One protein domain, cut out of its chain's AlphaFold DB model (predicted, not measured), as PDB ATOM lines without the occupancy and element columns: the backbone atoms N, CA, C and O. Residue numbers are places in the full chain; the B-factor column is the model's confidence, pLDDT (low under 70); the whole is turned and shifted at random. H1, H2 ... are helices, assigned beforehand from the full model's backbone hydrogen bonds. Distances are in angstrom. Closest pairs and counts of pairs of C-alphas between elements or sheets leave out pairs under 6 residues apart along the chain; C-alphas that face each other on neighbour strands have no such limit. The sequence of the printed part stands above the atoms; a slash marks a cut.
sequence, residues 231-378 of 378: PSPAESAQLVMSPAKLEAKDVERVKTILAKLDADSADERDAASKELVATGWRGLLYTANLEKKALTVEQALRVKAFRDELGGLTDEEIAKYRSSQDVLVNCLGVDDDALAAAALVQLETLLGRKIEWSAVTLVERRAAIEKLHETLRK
ATOM      1  N   PRO A 231      20.429   3.244 -41.544       92.69
ATOM      2  CA  PRO A 231      20.849   3.129 -40.159       92.69
ATOM      3  C   PRO A 231      19.633   3.125 -39.230       92.69
ATOM      4  O   PRO A 231      18.604   3.733 -39.533       92.69
ATOM      5  N   SER A 232      19.757   2.479 -38.074       92.81
ATOM      6  CA  SER A 232      18.692   2.525 -37.067       92.81
ATOM      7  C   SER A 232      18.486   3.962 -36.549       92.81
ATOM      8  O   SER A 232      19.379   4.809 -36.691       92.81
ATOM      9  N   PRO A 233      17.348   4.276 -35.899       94.62
ATOM     10  CA  PRO A 233      17.179   5.564 -35.225       94.62
ATOM     11  C   PRO A 233      18.282   5.839 -34.190       94.62
ATOM     12  O   PRO A 233      18.764   6.962 -34.078       94.62
ATOM     13  N   ALA A 234      18.732   4.804 -33.475       94.19
ATOM     14  CA  ALA A 234      19.817   4.886 -32.499       94.19
ATOM     15  C   ALA A 234      21.170   5.226 -33.147       94.19
ATOM     16  O   ALA A 234      21.886   6.104 -32.660       94.19
ATOM     17  N   GLU A 235      21.519   4.574 -34.256       94.19
ATOM     18  CA  GLU A 235      22.724   4.899 -35.031       94.19
ATOM     19  C   GLU A 235      22.644   6.320 -35.589       94.19
ATOM     20  O   GLU A 235      23.566   7.114 -35.418       94.19
ATOM     21  N   SER A 236      21.514   6.667 -36.205       95.94
ATOM     22  CA  SER A 236      21.316   7.976 -36.826       95.94
ATOM     23  C   SER A 236      21.398   9.096 -35.797       95.94
ATOM     24  O   SER A 236      22.109  10.067 -36.028       95.94
ATOM     25  N   ALA A 237      20.783   8.945 -34.621       96.44
ATOM     26  CA  ALA A 237      20.890   9.927 -33.545       96.44
ATOM     27  C   ALA A 237      22.340  10.177 -33.107       96.44
ATOM     28  O   ALA A 237      22.744  11.330 -32.972       96.44
ATOM     29  N   GLN A 238      23.146   9.123 -32.940       94.69
ATOM     30  CA  GLN A 238      24.567   9.263 -32.590       94.69
ATOM     31  C   GLN A 238      25.362   9.993 -33.680       94.69
ATOM     32  O   GLN A 238      26.295  10.746 -33.381       94.69
ATOM     33  N   LEU A 239      24.987   9.802 -34.945       95.31
ATOM     34  CA  LEU A 239      25.632  10.452 -36.077       95.31
ATOM     35  C   LEU A 239      25.233  11.925 -36.190       95.31
ATOM     36  O   LEU A 239      26.124  12.756 -36.338       95.31
ATOM     37  N   VAL A 240      23.941  12.253 -36.080       96.50
ATOM     38  CA  VAL A 240      23.431  13.564 -36.524       96.50
ATOM     39  C   VAL A 240      22.930  14.497 -35.432       96.50
ATOM     40  O   VAL A 240      22.767  15.700 -35.659       96.50
ATOM     41  N   MET A 241      22.689  13.986 -34.225       94.75
ATOM     42  CA  MET A 241      22.207  14.809 -33.124       94.75
ATOM     43  C   MET A 241      23.336  15.205 -32.178       94.75
ATOM     44  O   MET A 241      24.175  14.402 -31.776       94.75
ATOM     45  N   SER A 242      23.310  16.477 -31.781       90.25
ATOM     46  CA  SER A 242      24.068  16.942 -30.625       90.25
ATOM     47  C   SER A 242      23.266  16.642 -29.354       90.25
ATOM     48  O   SER A 242      22.054  16.864 -29.351       90.25
ATOM     49  N   PRO A 243      23.907  16.225 -28.254       86.56
ATOM     50  CA  PRO A 243      23.241  15.992 -26.968       86.56
ATOM     51  C   PRO A 243      22.556  17.248 -26.428       86.56
ATOM     52  O   PRO A 243      21.528  17.158 -25.769       86.56
ATOM     53  N   ALA A 244      23.079  18.428 -26.778       88.31
ATOM     54  CA  ALA A 244      22.481  19.718 -26.440       88.31
ATOM     55  C   ALA A 244      21.109  19.952 -27.105       88.31
ATOM     56  O   ALA A 244      20.409  20.889 -26.736       88.31
ATOM     57  N   LYS A 245      20.729  19.127 -28.093       90.00
ATOM     58  CA  LYS A 245      19.411  19.168 -28.742       90.00
ATOM     59  C   LYS A 245      18.369  18.280 -28.053       90.00
ATOM     60  O   LYS A 245      17.227  18.273 -28.501       90.00
ATOM     61  N   LEU A 246      18.731  17.525 -27.012       92.75
ATOM     62  CA  LEU A 246      17.748  16.772 -26.232       92.75
ATOM     63  C   LEU A 246      16.835  17.731 -25.464       92.75
ATOM     64  O   LEU A 246      17.293  18.716 -24.884       92.75
ATOM     65  N   GLU A 247      15.540  17.426 -25.434       94.44
ATOM     66  CA  GLU A 247      14.593  18.204 -24.644       94.44
ATOM     67  C   GLU A 247      14.865  18.018 -23.145       94.44
ATOM     68  O   GLU A 247      15.181  16.918 -22.685       94.44
ATOM     69  N   ALA A 248      14.674  19.078 -22.354       95.06
ATOM     70  CA  ALA A 248      14.878  19.031 -20.904       95.06
ATOM     71  C   ALA A 248      14.083  17.897 -20.227       95.06
ATOM     72  O   ALA A 248      14.598  17.237 -19.329       95.06
ATOM     73  N   LYS A 249      12.863  17.613 -20.702       96.81
ATOM     74  CA  LYS A 249      12.035  16.513 -20.180       96.81
ATOM     75  C   LYS A 249      12.677  15.136 -20.394       96.81
ATOM     76  O   LYS A 249      12.587  14.281 -19.517       96.81
ATOM     77  N   ASP A 250      13.337  14.932 -21.535       95.31
ATOM     78  CA  ASP A 250      13.986  13.665 -21.874       95.31
ATOM     79  C   ASP A 250      15.254  13.491 -21.036       95.31
ATOM     80  O   ASP A 250      15.498  12.416 -20.491       95.31
ATOM     81  N   VAL A 251      16.016  14.574 -20.857       96.12
ATOM     82  CA  VAL A 251      17.190  14.613 -19.976       96.12
ATOM     83  C   VAL A 251      16.815  14.262 -18.532       96.12
ATOM     84  O   VAL A 251      17.423  13.370 -17.941       96.12
ATOM     85  N   GLU A 252      15.804  14.921 -17.965       97.00
ATOM     86  CA  GLU A 252      15.374  14.678 -16.581       97.00
ATOM     87  C   GLU A 252      14.782  13.276 -16.390       97.00
ATOM     88  O   GLU A 252      15.050  12.613 -15.380       97.00
ATOM     89  N   ARG A 253      14.047  12.767 -17.387       97.69
ATOM     90  CA  ARG A 253      13.578  11.379 -17.387       97.69
ATOM     91  C   ARG A 253      14.747  10.399 -17.333       97.69
ATOM     92  O   ARG A 253      14.756   9.521 -16.471       97.69
ATOM     93  N   VAL A 254      15.746  10.548 -18.205       97.06
ATOM     94  CA  VAL A 254      16.895   9.629 -18.231       97.06
ATOM     95  C   VAL A 254      17.701   9.726 -16.934       97.06
ATOM     96  O   VAL A 254      18.061   8.692 -16.383       97.06
ATOM     97  N   LYS A 255      17.916  10.923 -16.370       97.00
ATOM     98  CA  LYS A 255      18.556  11.082 -15.048       97.00
ATOM     99  C   LYS A 255      17.825  10.323 -13.942       97.00
ATOM    100  O   LYS A 255      18.464   9.638 -13.146       97.00
ATOM    101  N   THR A 256      16.497  10.419 -13.919       98.06
ATOM    102  CA  THR A 256      15.656   9.724 -12.935       98.06
ATOM    103  C   THR A 256      15.795   8.208 -13.066       98.06
ATOM    104  O   THR A 256      15.904   7.510 -12.060       98.06
ATOM    105  N   ILE A 257      15.845   7.694 -14.298       98.44
ATOM    106  CA  ILE A 257      16.071   6.269 -14.571       98.44
ATOM    107  C   ILE A 257      17.468   5.845 -14.106       98.44
ATOM    108  O   ILE A 257      17.601   4.836 -13.419       98.44
ATOM    109  N   LEU A 258      18.505   6.626 -14.425       97.44
ATOM    110  CA  LEU A 258      19.886   6.308 -14.054       97.44
ATOM    111  C   LEU A 258      20.072   6.204 -12.539       97.44
ATOM    112  O   LEU A 258      20.759   5.294 -12.083       97.44
ATOM    113  N   ALA A 259      19.428   7.071 -11.754       97.50
ATOM    114  CA  ALA A 259      19.471   6.983 -10.294       97.50
ATOM    115  C   ALA A 259      18.922   5.639  -9.773       97.50
ATOM    116  O   ALA A 259      19.486   5.063  -8.849       97.50
ATOM    117  N   LYS A 260      17.872   5.100 -10.406       98.44
ATOM    118  CA  LYS A 260      17.262   3.813 -10.031       98.44
ATOM    119  C   LYS A 260      18.068   2.590 -10.473       98.44
ATOM    120  O   LYS A 260      17.860   1.507  -9.939       98.44
ATOM    121  N   LEU A 261      18.999   2.734 -11.421       98.12
ATOM    122  CA  LEU A 261      19.887   1.630 -11.813       98.12
ATOM    123  C   LEU A 261      20.843   1.206 -10.691       98.12
ATOM    124  O   LEU A 261      21.419   0.131 -10.794       98.12
ATOM    125  N   ASP A 262      21.005   2.027  -9.652       97.62
ATOM    126  CA  ASP A 262      21.821   1.746  -8.463       97.62
ATOM    127  C   ASP A 262      20.959   1.487  -7.213       97.62
ATOM    128  O   ASP A 262      21.455   1.537  -6.095       97.62
ATOM    129  N   ALA A 263      19.649   1.254  -7.380       98.31
ATOM    130  CA  ALA A 263      18.760   0.959  -6.260       98.31
ATOM    131  C   ALA A 263      19.194  -0.323  -5.532       98.31
ATOM    132  O   ALA A 263      19.671  -1.263  -6.168       98.31
ATOM    133  N   ASP A 264      18.961  -0.413  -4.220       97.94
ATOM    134  CA  ASP A 264      19.296  -1.611  -3.434       97.94
ATOM    135  C   ASP A 264      18.507  -2.848  -3.908       97.94
ATOM    136  O   ASP A 264      19.032  -3.966  -3.976       97.94
ATOM    137  N   SER A 265      17.248  -2.640  -4.308       98.38
ATOM    138  CA  SER A 265      16.363  -3.686  -4.824       98.38
ATOM    139  C   SER A 265      16.738  -4.102  -6.247       98.38
ATOM    140  O   SER A 265      16.781  -3.279  -7.161       98.38
ATOM    141  N   ALA A 266      16.954  -5.404  -6.462       98.06
ATOM    142  CA  ALA A 266      17.243  -5.948  -7.790       98.06
ATOM    143  C   ALA A 266      16.089  -5.715  -8.781       98.06
ATOM    144  O   ALA A 266      16.337  -5.330  -9.924       98.06
ATOM    145  N   ASP A 267      14.843  -5.861  -8.324       98.25
ATOM    146  CA  ASP A 267      13.653  -5.654  -9.154       98.25
ATOM    147  C   ASP A 267      13.546  -4.200  -9.642       98.25
ATOM    148  O   ASP A 267      13.163  -3.949 -10.786       98.25
ATOM    149  N   GLU A 268      13.931  -3.231  -8.802       98.44
ATOM    150  CA  GLU A 268      13.953  -1.814  -9.182       98.44
ATOM    151  C   GLU A 268      15.035  -1.521 -10.222       98.44
ATOM    152  O   GLU A 268      14.763  -0.813 -11.198       98.44
ATOM    153  N   ARG A 269      16.231  -2.111 -10.073       98.38
ATOM    154  CA  ARG A 269      17.309  -1.973 -11.066       98.38
ATOM    155  C   ARG A 269      16.898  -2.550 -12.418       98.38
ATOM    156  O   ARG A 269      17.137  -1.929 -13.454       98.38
ATOM    157  N   ASP A 270      16.248  -3.710 -12.425       98.19
ATOM    158  CA  ASP A 270      15.794  -4.362 -13.654       98.19
ATOM    159  C   ASP A 270      14.633  -3.613 -14.317       98.19
ATOM    160  O   ASP A 270      14.608  -3.467 -15.544       98.19
ATOM    161  N   ALA A 271      13.702  -3.072 -13.527       98.31
ATOM    162  CA  ALA A 271      12.657  -2.186 -14.030       98.31
ATOM    163  C   ALA A 271      13.257  -0.914 -14.652       98.31
ATOM    164  O   ALA A 271      12.867  -0.530 -15.755       98.31
ATOM    165  N   ALA A 272      14.250  -0.305 -13.998       98.50
ATOM    166  CA  ALA A 272      14.954   0.865 -14.510       98.50
ATOM    167  C   ALA A 272      15.748   0.557 -15.790       98.50
ATOM    168  O   ALA A 272      15.741   1.366 -16.715       98.50
ATOM    169  N   SER A 273      16.373  -0.619 -15.906       98.38
ATOM    170  CA  SER A 273      17.027  -1.047 -17.151       98.38
ATOM    171  C   SER A 273      16.037  -1.153 -18.311       98.38
ATOM    172  O   SER A 273      16.311  -0.634 -19.391       98.38
ATOM    173  N   LYS A 274      14.858  -1.748 -18.088       98.00
ATOM    174  CA  LYS A 274      13.794  -1.811 -19.107       98.00
ATOM    175  C   LYS A 274      13.270  -0.421 -19.467       98.00
ATOM    176  O   LYS A 274      13.038  -0.134 -20.640       98.00
ATOM    177  N   GLU A 275      13.110   0.453 -18.473       98.06
ATOM    178  CA  GLU A 275      12.700   1.839 -18.705       98.06
ATOM    179  C   GLU A 275      13.751   2.601 -19.526       98.06
ATOM    180  O   GLU A 275      13.384   3.353 -20.428       98.06
ATOM    181  N   LEU A 276      15.045   2.362 -19.276       97.81
ATOM    182  CA  LEU A 276      16.138   2.942 -20.051       97.81
ATOM    183  C   LEU A 276      16.084   2.483 -21.511       97.81
ATOM    184  O   LEU A 276      16.123   3.331 -22.400       97.81
ATOM    185  N   VAL A 277      15.905   1.183 -21.773       96.56
ATOM    186  CA  VAL A 277      15.711   0.644 -23.135       96.56
ATOM    187  C   VAL A 277      14.532   1.326 -23.834       96.56
ATOM    188  O   VAL A 277      14.659   1.777 -24.973       96.56
ATOM    189  N   ALA A 278      13.415   1.515 -23.126       96.75
ATOM    190  CA  ALA A 278      12.222   2.171 -23.660       96.75
ATOM    191  C   ALA A 278      12.422   3.658 -24.021       96.75
ATOM    192  O   ALA A 278      11.606   4.223 -24.752       96.75
ATOM    193  N   THR A 279      13.492   4.313 -23.553       96.75
ATOM    194  CA  THR A 279      13.840   5.675 -24.004       96.75
ATOM    195  C   THR A 279      14.421   5.712 -25.424       96.75
ATOM    196  O   THR A 279      14.463   6.780 -26.047       96.75
ATOM    197  N   GLY A 280      14.867   4.565 -25.946       95.88
ATOM    198  CA  GLY A 280      15.432   4.421 -27.282       95.88
ATOM    199  C   GLY A 280      16.632   5.337 -27.532       95.88
ATOM    200  O   GLY A 280      17.511   5.520 -26.686       95.88
ATOM    201  N   TRP A 281      16.664   5.955 -28.715       95.62
ATOM    202  CA  TRP A 281      17.798   6.768 -29.158       95.62
ATOM    203  C   TRP A 281      18.062   8.004 -28.281       95.62
ATOM    204  O   TRP A 281      19.199   8.467 -28.206       95.62
ATOM    205  N   ARG A 282      17.045   8.528 -27.580       95.88
ATOM    206  CA  ARG A 282      17.184   9.708 -26.709       95.88
ATOM    207  C   ARG A 282      18.012   9.396 -25.467       95.88
ATOM    208  O   ARG A 282      18.946  10.134 -25.152       95.88
ATOM    209  N   GLY A 283      17.724   8.277 -24.795       96.00
ATOM    210  CA  GLY A 283      18.551   7.816 -23.679       96.00
ATOM    211  C   GLY A 283      19.935   7.384 -24.133       96.00
ATOM    212  O   GLY A 283      20.911   7.639 -23.427       96.00
ATOM    213  N   LEU A 284      20.060   6.820 -25.338       95.19
ATOM    214  CA  LEU A 284      21.366   6.509 -25.911       95.19
ATOM    215  C   LEU A 284      22.214   7.772 -26.081       95.19
ATOM    216  O   LEU A 284      23.345   7.817 -25.605       95.19
ATOM    217  N   LEU A 285      21.652   8.822 -26.684       94.19
ATOM    218  CA  LEU A 285      22.355  10.085 -26.891       94.19
ATOM    219  C   LEU A 285      22.719  10.765 -25.563       94.19
ATOM    220  O   LEU A 285      23.834  11.265 -25.423       94.19
ATOM    221  N   TYR A 286      21.817  10.752 -24.574       95.19
ATOM    222  CA  TYR A 286      22.115  11.294 -23.247       95.19
ATOM    223  C   TYR A 286      23.255  10.523 -22.583       95.19
ATOM    224  O   TYR A 286      24.269  11.101 -22.189       95.19
ATOM    225  N   THR A 287      23.114   9.197 -22.500       94.69
ATOM    226  CA  THR A 287      24.092   8.359 -21.811       94.69
ATOM    227  C   THR A 287      25.443   8.391 -22.498       94.69
ATOM    228  O   THR A 287      26.434   8.384 -21.778       94.69
ATOM    229  N   ALA A 288      25.516   8.477 -23.834       89.94
ATOM    230  CA  ALA A 288      26.761   8.575 -24.606       89.94
ATOM    231  C   ALA A 288      27.684   9.717 -24.144       89.94
ATOM    232  O   ALA A 288      28.898   9.597 -24.269       89.94
ATOM    233  N   ASN A 289      27.123  10.775 -23.553       86.69
ATOM    234  CA  ASN A 289      27.857  11.977 -23.142       86.69
ATOM    235  C   ASN A 289      28.128  12.053 -21.645       86.69
ATOM    236  O   ASN A 289      28.721  13.021 -21.174       86.69
ATOM    237  N   LEU A 290      27.701  11.046 -20.887       90.31
ATOM    238  CA  LEU A 290      28.061  10.957 -19.484       90.31
ATOM    239  C   LEU A 290      29.548  10.649 -19.366       90.31
ATOM    240  O   LEU A 290      30.058   9.688 -19.950       90.31
ATOM    241  N   GLU A 291      30.241  11.449 -18.564       83.94
ATOM    242  CA  GLU A 291      31.606  11.136 -18.180       83.94
ATOM    243  C   GLU A 291      31.626   9.794 -17.445       83.94
ATOM    244  O   GLU A 291      30.858   9.571 -16.510       83.94
ATOM    245  N   LYS A 292      32.549   8.899 -17.822       75.69
ATOM    246  CA  LYS A 292      32.658   7.558 -17.217       75.69
ATOM    247  C   LYS A 292      32.812   7.589 -15.689       75.69
ATOM    248  O   LYS A 292      32.485   6.614 -15.032       75.69
ATOM    249  N   LYS A 293      33.313   8.697 -15.131       78.75
ATOM    250  CA  LYS A 293      33.514   8.892 -13.687       78.75
ATOM    251  C   LYS A 293      32.242   9.293 -12.929       78.75
ATOM    252  O   LYS A 293      32.258   9.265 -11.707       78.75
ATOM    253  N   ALA A 294      31.177   9.680 -13.629       90.50
ATOM    254  CA  ALA A 294      29.929  10.133 -13.018       90.50
ATOM    255  C   ALA A 294      28.970   8.983 -12.656       90.50
ATOM    256  O   ALA A 294      27.954   9.232 -12.016       90.50
ATOM    257  N   LEU A 295      29.271   7.750 -13.080       95.88
ATOM    258  CA  LEU A 295      28.435   6.571 -12.854       95.88
ATOM    259  C   LEU A 295      29.055   5.651 -11.800       95.88
ATOM    260  O   LEU A 295      30.275   5.468 -11.772       95.88
ATOM    261  N   THR A 296      28.213   5.021 -10.979       96.62
ATOM    262  CA  THR A 296      28.630   3.879 -10.150       96.62
ATOM    263  C   THR A 296      28.998   2.682 -11.032       96.62
ATOM    264  O   THR A 296      28.718   2.657 -12.235       96.62
ATOM    265  N   VAL A 297      29.639   1.662 -10.452       95.75
ATOM    266  CA  VAL A 297      30.027   0.453 -11.201       95.75
ATOM    267  C   VAL A 297      28.794  -0.258 -11.777       95.75
ATOM    268  O   VAL A 297      28.803  -0.618 -12.954       95.75
ATOM    269  N   GLU A 298      27.721  -0.397 -10.993       96.31
ATOM    270  CA  GLU A 298      26.463  -1.022 -11.432       96.31
ATOM    271  C   GLU A 298      25.793  -0.205 -12.550       96.31
ATOM    272  O   GLU A 298      25.443  -0.752 -13.601       96.31
ATOM    273  N   GLN A 299      25.698   1.121 -12.387       97.44
ATOM    274  CA  GLN A 299      25.172   2.011 -13.425       97.44
ATOM    275  C   GLN A 299      25.974   1.907 -14.723       97.44
ATOM    276  O   GLN A 299      25.390   1.802 -15.800       97.44
ATOM    277  N   ALA A 300      27.307   1.917 -14.643       96.06
ATOM    278  CA  ALA A 300      28.174   1.829 -15.813       96.06
ATOM    279  C   ALA A 300      27.990   0.501 -16.565       96.06
ATOM    280  O   ALA A 300      27.927   0.501 -17.796       96.06
ATOM    281  N   LEU A 301      27.857  -0.617 -15.842       96.00
ATOM    282  CA  LEU A 301      27.593  -1.935 -16.426       96.00
ATOM    283  C   LEU A 301      26.234  -1.985 -17.135       96.00
ATOM    284  O   LEU A 301      26.162  -2.424 -18.284       96.00
ATOM    285  N   ARG A 302      25.170  -1.482 -16.501       97.25
ATOM    286  CA  ARG A 302      23.819  -1.456 -17.089       97.25
ATOM    287  C   ARG A 302      23.705  -0.481 -18.259       97.25
ATOM    288  O   ARG A 302      23.087  -0.813 -19.265       97.25
ATOM    289  N   VAL A 303      24.346   0.687 -18.178       95.81
ATOM    290  CA  VAL A 303      24.432   1.640 -19.298       95.81
ATOM    291  C   VAL A 303      25.208   1.028 -20.462       95.81
ATOM    292  O   VAL A 303      24.804   1.202 -21.608       95.81
ATOM    293  N   LYS A 304      26.293   0.289 -20.200       94.25
ATOM    294  CA  LYS A 304      27.006  -0.450 -21.248       94.25
ATOM    295  C   LYS A 304      26.093  -1.486 -21.910       94.25
ATOM    296  O   LYS A 304      25.999  -1.476 -23.127       94.25
ATOM    297  N   ALA A 305      25.388  -2.309 -21.131       94.31
ATOM    298  CA  ALA A 305      24.449  -3.297 -21.671       94.31
ATOM    299  C   ALA A 305      23.346  -2.643 -22.525       94.31
ATOM    300  O   ALA A 305      23.091  -3.089 -23.637       94.31
ATOM    301  N   PHE A 306      22.775  -1.530 -22.058       95.00
ATOM    302  CA  PHE A 306      21.810  -0.725 -22.812       95.00
ATOM    303  C   PHE A 306      22.375  -0.197 -24.143       95.00
ATOM    304  O   PHE A 306      21.701  -0.241 -25.172       95.00
ATOM    305  N   ARG A 307      23.619   0.301 -24.148       92.69
ATOM    306  CA  ARG A 307      24.289   0.761 -25.375       92.69
ATOM    307  C   ARG A 307      24.563  -0.388 -26.340       92.69
ATOM    308  O   ARG A 307      24.383  -0.204 -27.541       92.69
ATOM    309  N   ASP A 308      24.997  -1.533 -25.821       89.75
ATOM    310  CA  ASP A 308      25.264  -2.734 -26.613       89.75
ATOM    311  C   ASP A 308      23.951  -3.232 -27.262       89.75
ATOM    312  O   ASP A 308      23.926  -3.491 -28.462       89.75
ATOM    313  N   GLU A 309      22.835  -3.233 -26.519       90.69
ATOM    314  CA  GLU A 309      21.499  -3.629 -27.001       90.69
ATOM    315  C   GLU A 309      20.960  -2.717 -28.116       90.69
ATOM    316  O   GLU A 309      20.428  -3.201 -29.113       90.69
ATOM    317  N   LEU A 310      21.124  -1.396 -27.998       89.56
ATOM    318  CA  LEU A 310      20.685  -0.459 -29.041       89.56
ATOM    319  C   LEU A 310      21.654  -0.354 -30.231       89.56
ATOM    320  O   LEU A 310      21.395   0.406 -31.171       89.56
ATOM    321  N   GLY A 311      22.773  -1.083 -30.200       84.62
ATOM    322  CA  GLY A 311      23.797  -1.027 -31.234       84.62
ATOM    323  C   GLY A 311      24.529   0.316 -31.261       84.62
ATOM    324  O   GLY A 311      24.620   0.953 -32.312       84.62
ATOM    325  N   GLY A 312      25.076   0.754 -30.127       83.06
ATOM    326  CA  GLY A 312      25.948   1.929 -30.043       83.06
ATOM    327  C   GLY A 312      27.077   1.908 -31.084       83.06
ATOM    328  O   GLY A 312      27.602   0.850 -31.437       83.06
ATOM    329  N   LEU A 313      27.425   3.077 -31.620       90.12
ATOM    330  CA  LEU A 313      28.644   3.269 -32.407       90.12
ATOM    331  C   LEU A 313      29.778   3.622 -31.439       90.12
ATOM    332  O   LEU A 313      29.539   4.288 -30.429       90.12
ATOM    333  N   THR A 314      31.006   3.198 -31.727       90.19
ATOM    334  CA  THR A 314      32.164   3.685 -30.957       90.19
ATOM    335  C   THR A 314      32.458   5.150 -31.285       90.19
ATOM    336  O   THR A 314      32.020   5.662 -32.316       90.19
ATOM    337  N   ASP A 315      33.230   5.840 -30.445       89.69
ATOM    338  CA  ASP A 315      33.604   7.237 -30.704       89.69
ATOM    339  C   ASP A 315      34.379   7.376 -32.030       89.69
ATOM    340  O   ASP A 315      34.160   8.321 -32.794       89.69
ATOM    341  N   GLU A 316      35.231   6.396 -32.353       91.50
ATOM    342  CA  GLU A 316      35.963   6.330 -33.619       91.50
ATOM    343  C   GLU A 316      35.023   6.123 -34.814       91.50
ATOM    344  O   GLU A 316      35.177   6.775 -35.851       91.50
ATOM    345  N   GLU A 317      34.027   5.243 -34.677       92.56
ATOM    346  CA  GLU A 317      32.997   5.026 -35.693       92.56
ATOM    347  C   GLU A 317      32.157   6.284 -35.912       92.56
ATOM    348  O   GLU A 317      31.947   6.689 -37.055       92.56
ATOM    349  N   ILE A 318      31.718   6.940 -34.835       93.56
ATOM    350  CA  ILE A 318      30.962   8.193 -34.904       93.56
ATOM    351  C   ILE A 318      31.782   9.247 -35.649       93.56
ATOM    352  O   ILE A 318      31.277   9.848 -36.597       93.56
ATOM    353  N   ALA A 319      33.049   9.451 -35.280       93.19
ATOM    354  CA  ALA A 319      33.918  10.421 -35.943       93.19
ATOM    355  C   ALA A 319      34.089  10.116 -37.443       93.19
ATOM    356  O   ALA A 319      33.935  11.007 -38.284       93.19
ATOM    357  N   LYS A 320      34.337   8.845 -37.788       93.12
ATOM    358  CA  LYS A 320      34.465   8.379 -39.176       93.12
ATOM    359  C   LYS A 320      33.179   8.608 -39.974       93.12
ATOM    360  O   LYS A 320      33.220   9.166 -41.066       93.12
ATOM    361  N   TYR A 321      32.030   8.190 -39.454       93.81
ATOM    362  CA  TYR A 321      30.775   8.181 -40.209       93.81
ATOM    363  C   TYR A 321      30.059   9.532 -40.232       93.81
ATOM    364  O   TYR A 321      29.338   9.805 -41.188       93.81
ATOM    365  N   ARG A 322      30.313  10.424 -39.265       95.06
ATOM    366  CA  ARG A 322      29.804  11.809 -39.280       95.06
ATOM    367  C   ARG A 322      30.260  12.629 -40.482       95.06
ATOM    368  O   ARG A 322      29.593  13.599 -40.831       95.06
ATOM    369  N   SER A 323      31.387  12.257 -41.084       94.56
ATOM    370  CA  SER A 323      31.931  12.878 -42.297       94.56
ATOM    371  C   SER A 323      31.645  12.065 -43.563       94.56
ATOM    372  O   SER A 323      32.052  12.450 -44.657       94.56
ATOM    373  N   SER A 324      30.926  10.943 -43.446       94.19
ATOM    374  CA  SER A 324      30.572  10.107 -44.587       94.19
ATOM    375  C   SER A 324      29.271  10.589 -45.214       94.19
ATOM    376  O   SER A 324      28.182  10.393 -44.674       94.19
ATOM    377  N   GLN A 325      29.393  11.178 -46.399       94.75
ATOM    378  CA  GLN A 325      28.260  11.635 -47.196       94.75
ATOM    379  C   GLN A 325      27.232  10.519 -47.439       94.75
ATOM    380  O   GLN A 325      26.043  10.735 -47.223       94.75
ATOM    381  N   ASP A 326      27.680   9.316 -47.822       91.75
ATOM    382  CA  ASP A 326      26.786   8.174 -48.044       91.75
ATOM    383  C   ASP A 326      26.001   7.840 -46.771       91.75
ATOM    384  O   ASP A 326      24.784   7.668 -46.819       91.75
ATOM    385  N   VAL A 327      26.660   7.775 -45.610       93.62
ATOM    386  CA  VAL A 327      25.980   7.461 -44.346       93.62
ATOM    387  C   VAL A 327      24.937   8.526 -43.999       93.62
ATOM    388  O   VAL A 327      23.805   8.170 -43.669       93.62
ATOM    389  N   LEU A 328      25.279   9.813 -44.121       96.06
ATOM    390  CA  LEU A 328      24.359  10.920 -43.835       96.06
ATOM    391  C   LEU A 328      23.145  10.926 -44.770       96.06
ATOM    392  O   LEU A 328      22.023  11.110 -44.305       96.06
ATOM    393  N   VAL A 329      23.342  10.646 -46.063       95.31
ATOM    394  CA  VAL A 329      22.243  10.503 -47.031       95.31
ATOM    395  C   VAL A 329      21.280   9.392 -46.606       95.31
ATOM    396  O   VAL A 329      20.068   9.561 -46.689       95.31
ATOM    397  N   ASN A 330      21.786   8.268 -46.092       94.31
ATOM    398  CA  ASN A 330      20.914   7.188 -45.625       94.31
ATOM    399  C   ASN A 330      20.215   7.504 -44.292       94.31
ATOM    400  O   ASN A 330      19.144   6.958 -44.041       94.31
ATOM    401  N   CYS A 331      20.754   8.405 -43.464       96.12
ATOM    402  CA  CYS A 331      20.059   8.877 -42.259       96.12
ATOM    403  C   CYS A 331      18.766   9.651 -42.599       96.12
ATOM    404  O   CYS A 331      17.859   9.712 -41.775       96.12
ATOM    405  N   LEU A 332      18.634  10.181 -43.824       96.06
ATOM    406  CA  LEU A 332      17.396  10.810 -44.307       96.06
ATOM    407  C   LEU A 332      16.234   9.810 -44.462       96.06
ATOM    408  O   LEU A 332      15.080  10.221 -44.576       96.06
ATOM    409  N   GLY A 333      16.534   8.506 -44.509       93.44
ATOM    410  CA  GLY A 333      15.559   7.427 -44.695       93.44
ATOM    411  C   GLY A 333      14.991   6.865 -43.394       93.44
ATOM    412  O   GLY A 333      14.199   5.925 -43.442       93.44
ATOM    413  N   VAL A 334      15.404   7.410 -42.247       93.88
ATOM    414  CA  VAL A 334      14.880   7.023 -40.936       93.88
ATOM    415  C   VAL A 334      13.449   7.519 -40.770       93.88
ATOM    416  O   VAL A 334      13.105   8.632 -41.170       93.88
ATOM    417  N   ASP A 335      12.625   6.689 -40.136       92.81
ATOM    418  CA  ASP A 335      11.234   6.992 -39.787       92.81
ATOM    419  C   ASP A 335      11.139   7.885 -38.527       92.81
ATOM    420  O   ASP A 335      10.461   7.572 -37.555       92.81
ATOM    421  N   ASP A 336      11.920   8.971 -38.507       93.75
ATOM    422  CA  ASP A 336      11.932  10.007 -37.466       93.75
ATOM    423  C   ASP A 336      12.317  11.344 -38.120       93.75
ATOM    424  O   ASP A 336      13.444  11.536 -38.587       93.75
ATOM    425  N   ASP A 337      11.361  12.270 -38.177       93.12
ATOM    426  CA  ASP A 337      11.506  13.547 -38.884       93.12
ATOM    427  C   ASP A 337      12.594  14.440 -38.288       93.12
ATOM    428  O   ASP A 337      13.277  15.158 -39.021       93.12
ATOM    429  N   ALA A 338      12.793  14.384 -36.967       93.25
ATOM    430  CA  ALA A 338      13.819  15.174 -36.301       93.25
ATOM    431  C   ALA A 338      15.218  14.660 -36.661       93.25
ATOM    432  O   ALA A 338      16.125  15.460 -36.918       93.25
ATOM    433  N   LEU A 339      15.386  13.333 -36.734       95.62
ATOM    434  CA  LEU A 339      16.636  12.712 -37.177       95.62
ATOM    435  C   LEU A 339      16.902  12.979 -38.662       95.62
ATOM    436  O   LEU A 339      18.013  13.379 -39.010       95.62
ATOM    437  N   ALA A 340      15.895  12.840 -39.527       95.38
ATOM    438  CA  ALA A 340      16.033  13.135 -40.951       95.38
ATOM    439  C   ALA A 340      16.397  14.613 -41.199       95.38
ATOM    440  O   ALA A 340      17.315  14.908 -41.965       95.38
ATOM    441  N   ALA A 341      15.753  15.556 -40.504       94.75
ATOM    442  CA  ALA A 341      16.081  16.978 -40.609       94.75
ATOM    443  C   ALA A 341      17.502  17.290 -40.105       94.75
ATOM    444  O   ALA A 341      18.236  18.055 -40.734       94.75
ATOM    445  N   ALA A 342      17.924  16.683 -38.991       96.06
ATOM    446  CA  ALA A 342      19.284  16.843 -38.480       96.06
ATOM    447  C   ALA A 342      20.338  16.273 -39.443       96.06
ATOM    448  O   ALA A 342      21.374  16.907 -39.658       96.06
ATOM    449  N   ALA A 343      20.050  15.128 -40.066       97.12
ATOM    450  CA  ALA A 343      20.893  14.533 -41.095       97.12
ATOM    451  C   ALA A 343      21.032  15.438 -42.323       97.12
ATOM    452  O   ALA A 343      22.144  15.606 -42.822       97.12
ATOM    453  N   LEU A 344      19.939  16.069 -42.766       97.06
ATOM    454  CA  LEU A 344      19.959  17.017 -43.879       97.06
ATOM    455  C   LEU A 344      20.869  18.209 -43.575       97.06
ATOM    456  O   LEU A 344      21.763  18.499 -44.362       97.06
ATOM    457  N   VAL A 345      20.713  18.843 -42.408       97.00
ATOM    458  CA  VAL A 345      21.555  19.982 -41.995       97.00
ATOM    459  C   VAL A 345      23.036  19.600 -41.965       97.00
ATOM    460  O   VAL A 345      23.893  20.361 -42.422       97.00
ATOM    461  N   GLN A 346      23.361  18.417 -41.440       97.06
ATOM    462  CA  GLN A 346      24.744  17.951 -41.402       97.06
ATOM    463  C   GLN A 346      25.289  17.646 -42.799       97.06
ATOM    464  O   GLN A 346      26.436  17.984 -43.091       97.06
ATOM    465  N   LEU A 347      24.474  17.057 -43.674       97.31
ATOM    466  CA  LEU A 347      24.843  16.788 -45.059       97.31
ATOM    467  C   LEU A 347      25.064  18.087 -45.851       97.31
ATOM    468  O   LEU A 347      26.059  18.199 -46.559       97.31
ATOM    469  N   GLU A 348      24.199  19.090 -45.696       97.50
ATOM    470  CA  GLU A 348      24.370  20.418 -46.305       97.50
ATOM    471  C   GLU A 348      25.647  21.108 -45.813       97.50
ATOM    472  O   GLU A 348      26.384  21.697 -46.606       97.50
ATOM    473  N   THR A 349      25.941  20.985 -44.515       97.06
ATOM    474  CA  THR A 349      27.182  21.499 -43.916       97.06
ATOM    475  C   THR A 349      28.407  20.817 -44.523       97.06
ATOM    476  O   THR A 349      29.361  21.496 -44.894       97.06
ATOM    477  N   LEU A 350      28.373  19.487 -44.669       96.56
ATOM    478  CA  LEU A 350      29.460  18.707 -45.265       96.56
ATOM    479  C   LEU A 350      29.692  19.068 -46.741       96.56
ATOM    480  O   LEU A 350      30.834  19.133 -47.186       96.56
ATOM    481  N   LEU A 351      28.617  19.308 -47.495       96.56
ATOM    482  CA  LEU A 351      28.680  19.628 -48.925       96.56
ATOM    483  C   LEU A 351      28.913  21.115 -49.219       96.56
ATOM    484  O   LEU A 351      29.149  21.473 -50.372       96.56
ATOM    485  N   GLY A 352      28.786  21.991 -48.218       97.69
ATOM    486  CA  GLY A 352      28.876  23.442 -48.393       97.69
ATOM    487  C   GLY A 352      27.776  24.033 -49.286       97.69
ATOM    488  O   GLY A 352      27.948  25.122 -49.832       97.69
ATOM    489  N   ARG A 353      26.653  23.328 -49.470       97.25
ATOM    490  CA  ARG A 353      25.517  23.771 -50.294       97.25
ATOM    491  C   ARG A 353      24.197  23.267 -49.728       97.25
ATOM    492  O   ARG A 353      24.147  22.194 -49.135       97.25
ATOM    493  N   LYS A 354      23.126  24.020 -49.980       97.62
ATOM    494  CA  LYS A 354      21.767  23.576 -49.664       97.62
ATOM    495  C   LYS A 354      21.327  22.442 -50.586       97.62
ATOM    496  O   LYS A 354      21.675  22.438 -51.768       97.62
ATOM    497  N   ILE A 355      20.550  21.511 -50.047       96.00
ATOM    498  CA  ILE A 355      19.911  20.425 -50.790       96.00
ATOM    499  C   ILE A 355      18.413  20.703 -50.816       96.00
ATOM    500  O   ILE A 355      17.775  20.863 -49.778       96.00
ATOM    501  N   GLU A 356      17.826  20.726 -52.010       93.31
ATOM    502  CA  GLU A 356      16.373  20.788 -52.143       93.31
ATOM    503  C   GLU A 356      15.760  19.464 -51.670       93.31
ATOM    504  O   GLU A 356      15.872  18.433 -52.335       93.31
ATOM    505  N   TRP A 357      15.137  19.494 -50.494       91.94
ATOM    506  CA  TRP A 357      14.511  18.337 -49.869       91.94
ATOM    507  C   TRP A 357      13.014  18.578 -49.680       91.94
ATOM    508  O   TRP A 357      12.609  19.398 -48.859       91.94
ATOM    509  N   SER A 358      12.187  17.867 -50.448       87.12
ATOM    510  CA  SER A 358      10.721  18.007 -50.435       87.12
ATOM    511  C   SER A 358       9.975  16.719 -50.071       87.12
ATOM    512  O   SER A 358       8.752  16.677 -50.153       87.12
ATOM    513  N   ALA A 359      10.690  15.662 -49.679       84.44
ATOM    514  CA  ALA A 359      10.095  14.358 -49.415       84.44
ATOM    515  C   ALA A 359       9.410  14.305 -48.039       84.44
ATOM    516  O   ALA A 359      10.076  14.334 -46.998       84.44
ATOM    517  N   VAL A 360       8.080  14.196 -48.042       83.62
ATOM    518  CA  VAL A 360       7.262  14.248 -46.823       83.62
ATOM    519  C   VAL A 360       7.018  12.843 -46.287       83.62
ATOM    520  O   VAL A 360       7.223  12.595 -45.100       83.62
ATOM    521  N   THR A 361       6.649  11.910 -47.164       90.31
ATOM    522  CA  THR A 361       6.376  10.512 -46.805       90.31
ATOM    523  C   THR A 361       7.634   9.649 -46.847       90.31
ATOM    524  O   THR A 361       8.573   9.921 -47.594       90.31
ATOM    525  N   LEU A 362       7.645   8.538 -46.104       86.81
ATOM    526  CA  LEU A 362       8.768   7.595 -46.117       86.81
ATOM    527  C   LEU A 362       9.058   7.047 -47.527       86.81
ATOM    528  O   LEU A 362      10.216   6.879 -47.896       86.81
ATOM    529  N   VAL A 363       8.023   6.811 -48.337       87.56
ATOM    530  CA  VAL A 363       8.174   6.341 -49.725       87.56
ATOM    531  C   VAL A 363       8.870   7.395 -50.587       87.56
ATOM    532  O   VAL A 363       9.846   7.082 -51.269       87.56
ATOM    533  N   GLU A 364       8.432   8.654 -50.506       91.69
ATOM    534  CA  GLU A 364       9.073   9.769 -51.214       91.69
ATOM    535  C   GLU A 364      10.521   9.968 -50.757       91.69
ATOM    536  O   GLU A 364      11.394  10.220 -51.588       91.69
ATOM    537  N   ARG A 365      10.807   9.804 -49.454       92.06
ATOM    538  CA  ARG A 365      12.171   9.936 -48.913       92.06
ATOM    539  C   ARG A 365      13.100   8.905 -49.525       92.06
ATOM    540  O   ARG A 365      14.185   9.263 -49.969       92.06
ATOM    541  N   ARG A 366      12.674   7.645 -49.615       89.62
ATOM    542  CA  ARG A 366      13.477   6.564 -50.212       89.62
ATOM    543  C   ARG A 366      13.820   6.847 -51.677       89.62
ATOM    544  O   ARG A 366      14.978   6.707 -52.071       89.62
ATOM    545  N   ALA A 367      12.849   7.320 -52.459       89.25
ATOM    546  CA  ALA A 367      13.078   7.716 -53.849       89.25
ATOM    547  C   ALA A 367      14.023   8.932 -53.962       89.25
ATOM    548  O   ALA A 367      14.939   8.940 -54.788       89.25
ATOM    549  N   ALA A 368      13.852   9.944 -53.104       92.81
ATOM    550  CA  ALA A 368      14.727  11.115 -53.063       92.81
ATOM    551  C   ALA A 368      16.171  10.753 -52.672       92.81
ATOM    552  O   ALA A 368      17.113  11.257 -53.281       92.81
ATOM    553  N   ILE A 369      16.353   9.837 -51.715       93.38
ATOM    554  CA  ILE A 369      17.659   9.303 -51.294       93.38
ATOM    555  C   ILE A 369      18.373   8.621 -52.453       93.38
ATOM    556  O   ILE A 369      19.569   8.824 -52.644       93.38
ATOM    557  N   GLU A 370      17.659   7.821 -53.242       89.50
ATOM    558  CA  GLU A 370      18.233   7.158 -54.409       89.50
ATOM    559  C   GLU A 370      18.739   8.166 -55.442       89.50
ATOM    560  O   GLU A 370      19.909   8.117 -55.823       89.50
ATOM    561  N   LYS A 371      17.904   9.145 -55.804       91.81
ATOM    562  CA  LYS A 371      18.296  10.226 -56.715       91.81
ATOM    563  C   LYS A 371      19.482  11.033 -56.172       91.81
ATOM    564  O   LYS A 371      20.360  11.450 -56.933       91.81
ATOM    565  N   LEU A 372      19.522  11.257 -54.860       93.12
ATOM    566  CA  LEU A 372      20.611  11.975 -54.203       93.12
ATOM    567  C   LEU A 372      21.918  11.170 -54.252       93.12
ATOM    568  O   LEU A 372      22.945  11.726 -54.631       93.12
ATOM    569  N   HIS A 373      21.876   9.861 -53.982       89.81
ATOM    570  CA  HIS A 373      23.023   8.957 -54.152       89.81
ATOM    571  C   HIS A 373      23.562   8.973 -55.585       89.81
ATOM    572  O   HIS A 373      24.770   9.063 -55.786       89.81
ATOM    573  N   GLU A 374      22.689   8.916 -56.590       89.62
ATOM    574  CA  GLU A 374      23.099   8.985 -58.000       89.62
ATOM    575  C   GLU A 374      23.748  10.323 -58.355       89.62
ATOM    576  O   GLU A 374      24.724  10.362 -59.103       89.62
ATOM    577  N   THR A 375      23.208  11.420 -57.824       92.25
ATOM    578  CA  THR A 375      23.716  12.770 -58.084       92.25
ATOM    579  C   THR A 375      25.076  12.988 -57.438       92.25
ATOM    580  O   THR A 375      25.929  13.633 -58.033       92.25
ATOM    581  N   LEU A 376      25.284  12.458 -56.235       88.88
ATOM    582  CA  LEU A 376      26.508  12.666 -55.470       88.88
ATOM    583  C   LEU A 376      27.659  11.714 -55.843       88.88
ATOM    584  O   LEU A 376      28.781  11.904 -55.380       88.88
ATOM    585  N   ARG A 377      27.387  10.669 -56.634       85.31
ATOM    586  CA  ARG A 377      28.407   9.751 -57.173       85.31
ATOM    587  C   ARG A 377      28.980  10.186 -58.520       85.31
ATOM    588  O   ARG A 377      29.965   9.593 -58.958       85.31
ATOM    589  N   LYS A 378      28.326  11.138 -59.184       82.81
ATOM    590  CA  LYS A 378      28.827  11.801 -60.391       82.81
ATOM    591  C   LYS A 378      29.790  12.901 -59.984       82.81
ATOM    592  O   LYS A 378      30.813  13.032 -60.687       82.81
TER     593      LYS A 378
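Overview. This is residues 231 to 378 of the 378 residues of an uncharacterized protein of Phycisphaerae bacterium (UniProt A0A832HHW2). What does the model look like? It is an elongated body of two helical lobes, H7, H8 and H9 at one end and the hairpins H2-H3 and H4-H5 at the other, with H1 in the middle packing on H4 of one lobe and on H8 of the other, and with H6 beside H1 on the way from H5 to H7. What is it made of? The printed part has 148 residues with nine named helices, H1 to H9 in order along the chain, and no named strand; its class is all helix. How large is its outline? It spans 58 by 29 by 24 A, only just elongated, and is only just compact, close to loose, with a radius of gyration of the C-alphas of 17.3 A.

Along the chain. Where are the longest helices? H8 is residues 337 to 351, 20.8 A from first to last C-alpha, and H9 is residues 362 to 376, 20.7 A, ending with C-alpha 376 at (26.508, 12.666, -55.470). Where are the others of that end and the middle? H7 is residues 325 to 331, H6 is residues 315 to 322, and H1 is residues 233 to 240, beginning with C-alpha 233 at (17.179, 5.564, -35.225). Which helices make the other end? They are H2, residues 248 to 260, 18.9 A; H3, residues 266 to 278, 18.5 A; H4, residues 281 to 288; and H5, residues 297 to 309, 18.4 A.

Arrangement. What touches H8 and H9? H7 and H8 form a hairpin at a shallow tilt of 10 degrees, the C-alphas of Leu 328 and Ala 343 being closest at 5.7 A. H9 touches H7 with residues 369 to 373 alone, opposite ways at a shallow tilt of 1 degrees, closest at Val 329 and Ile 369, whose C-alphas are 6.4 A apart. How is the other end reached? H1 touches H8, its closest C-alphas being those of Val 240 and Ala 343, 5.3 A apart, and it touches H4 at a steep tilt of 56 degrees, with the C-alphas of Ala 234 and Trp 281 4.3 A apart. H2 and H3 form a hairpin at a shallow tilt of 26 degrees, closest at the C-alphas of Ile 257 and Ala 272, 5.5 A. Do the backbones hold helical pairs? Every O i to N i+4 pair is within hydrogen-bond range in H1 and H3 to H9; in H2 8 of 9 are.

Size, cuts and confidence. How far does it reach? The two C-alphas farthest apart, those of Asp 264 and Lys 378, are 59.3 A apart. Is anything missing or uncertain? The printed part has no cut, no link is long, and no printed residue is under 70 in pLDDT.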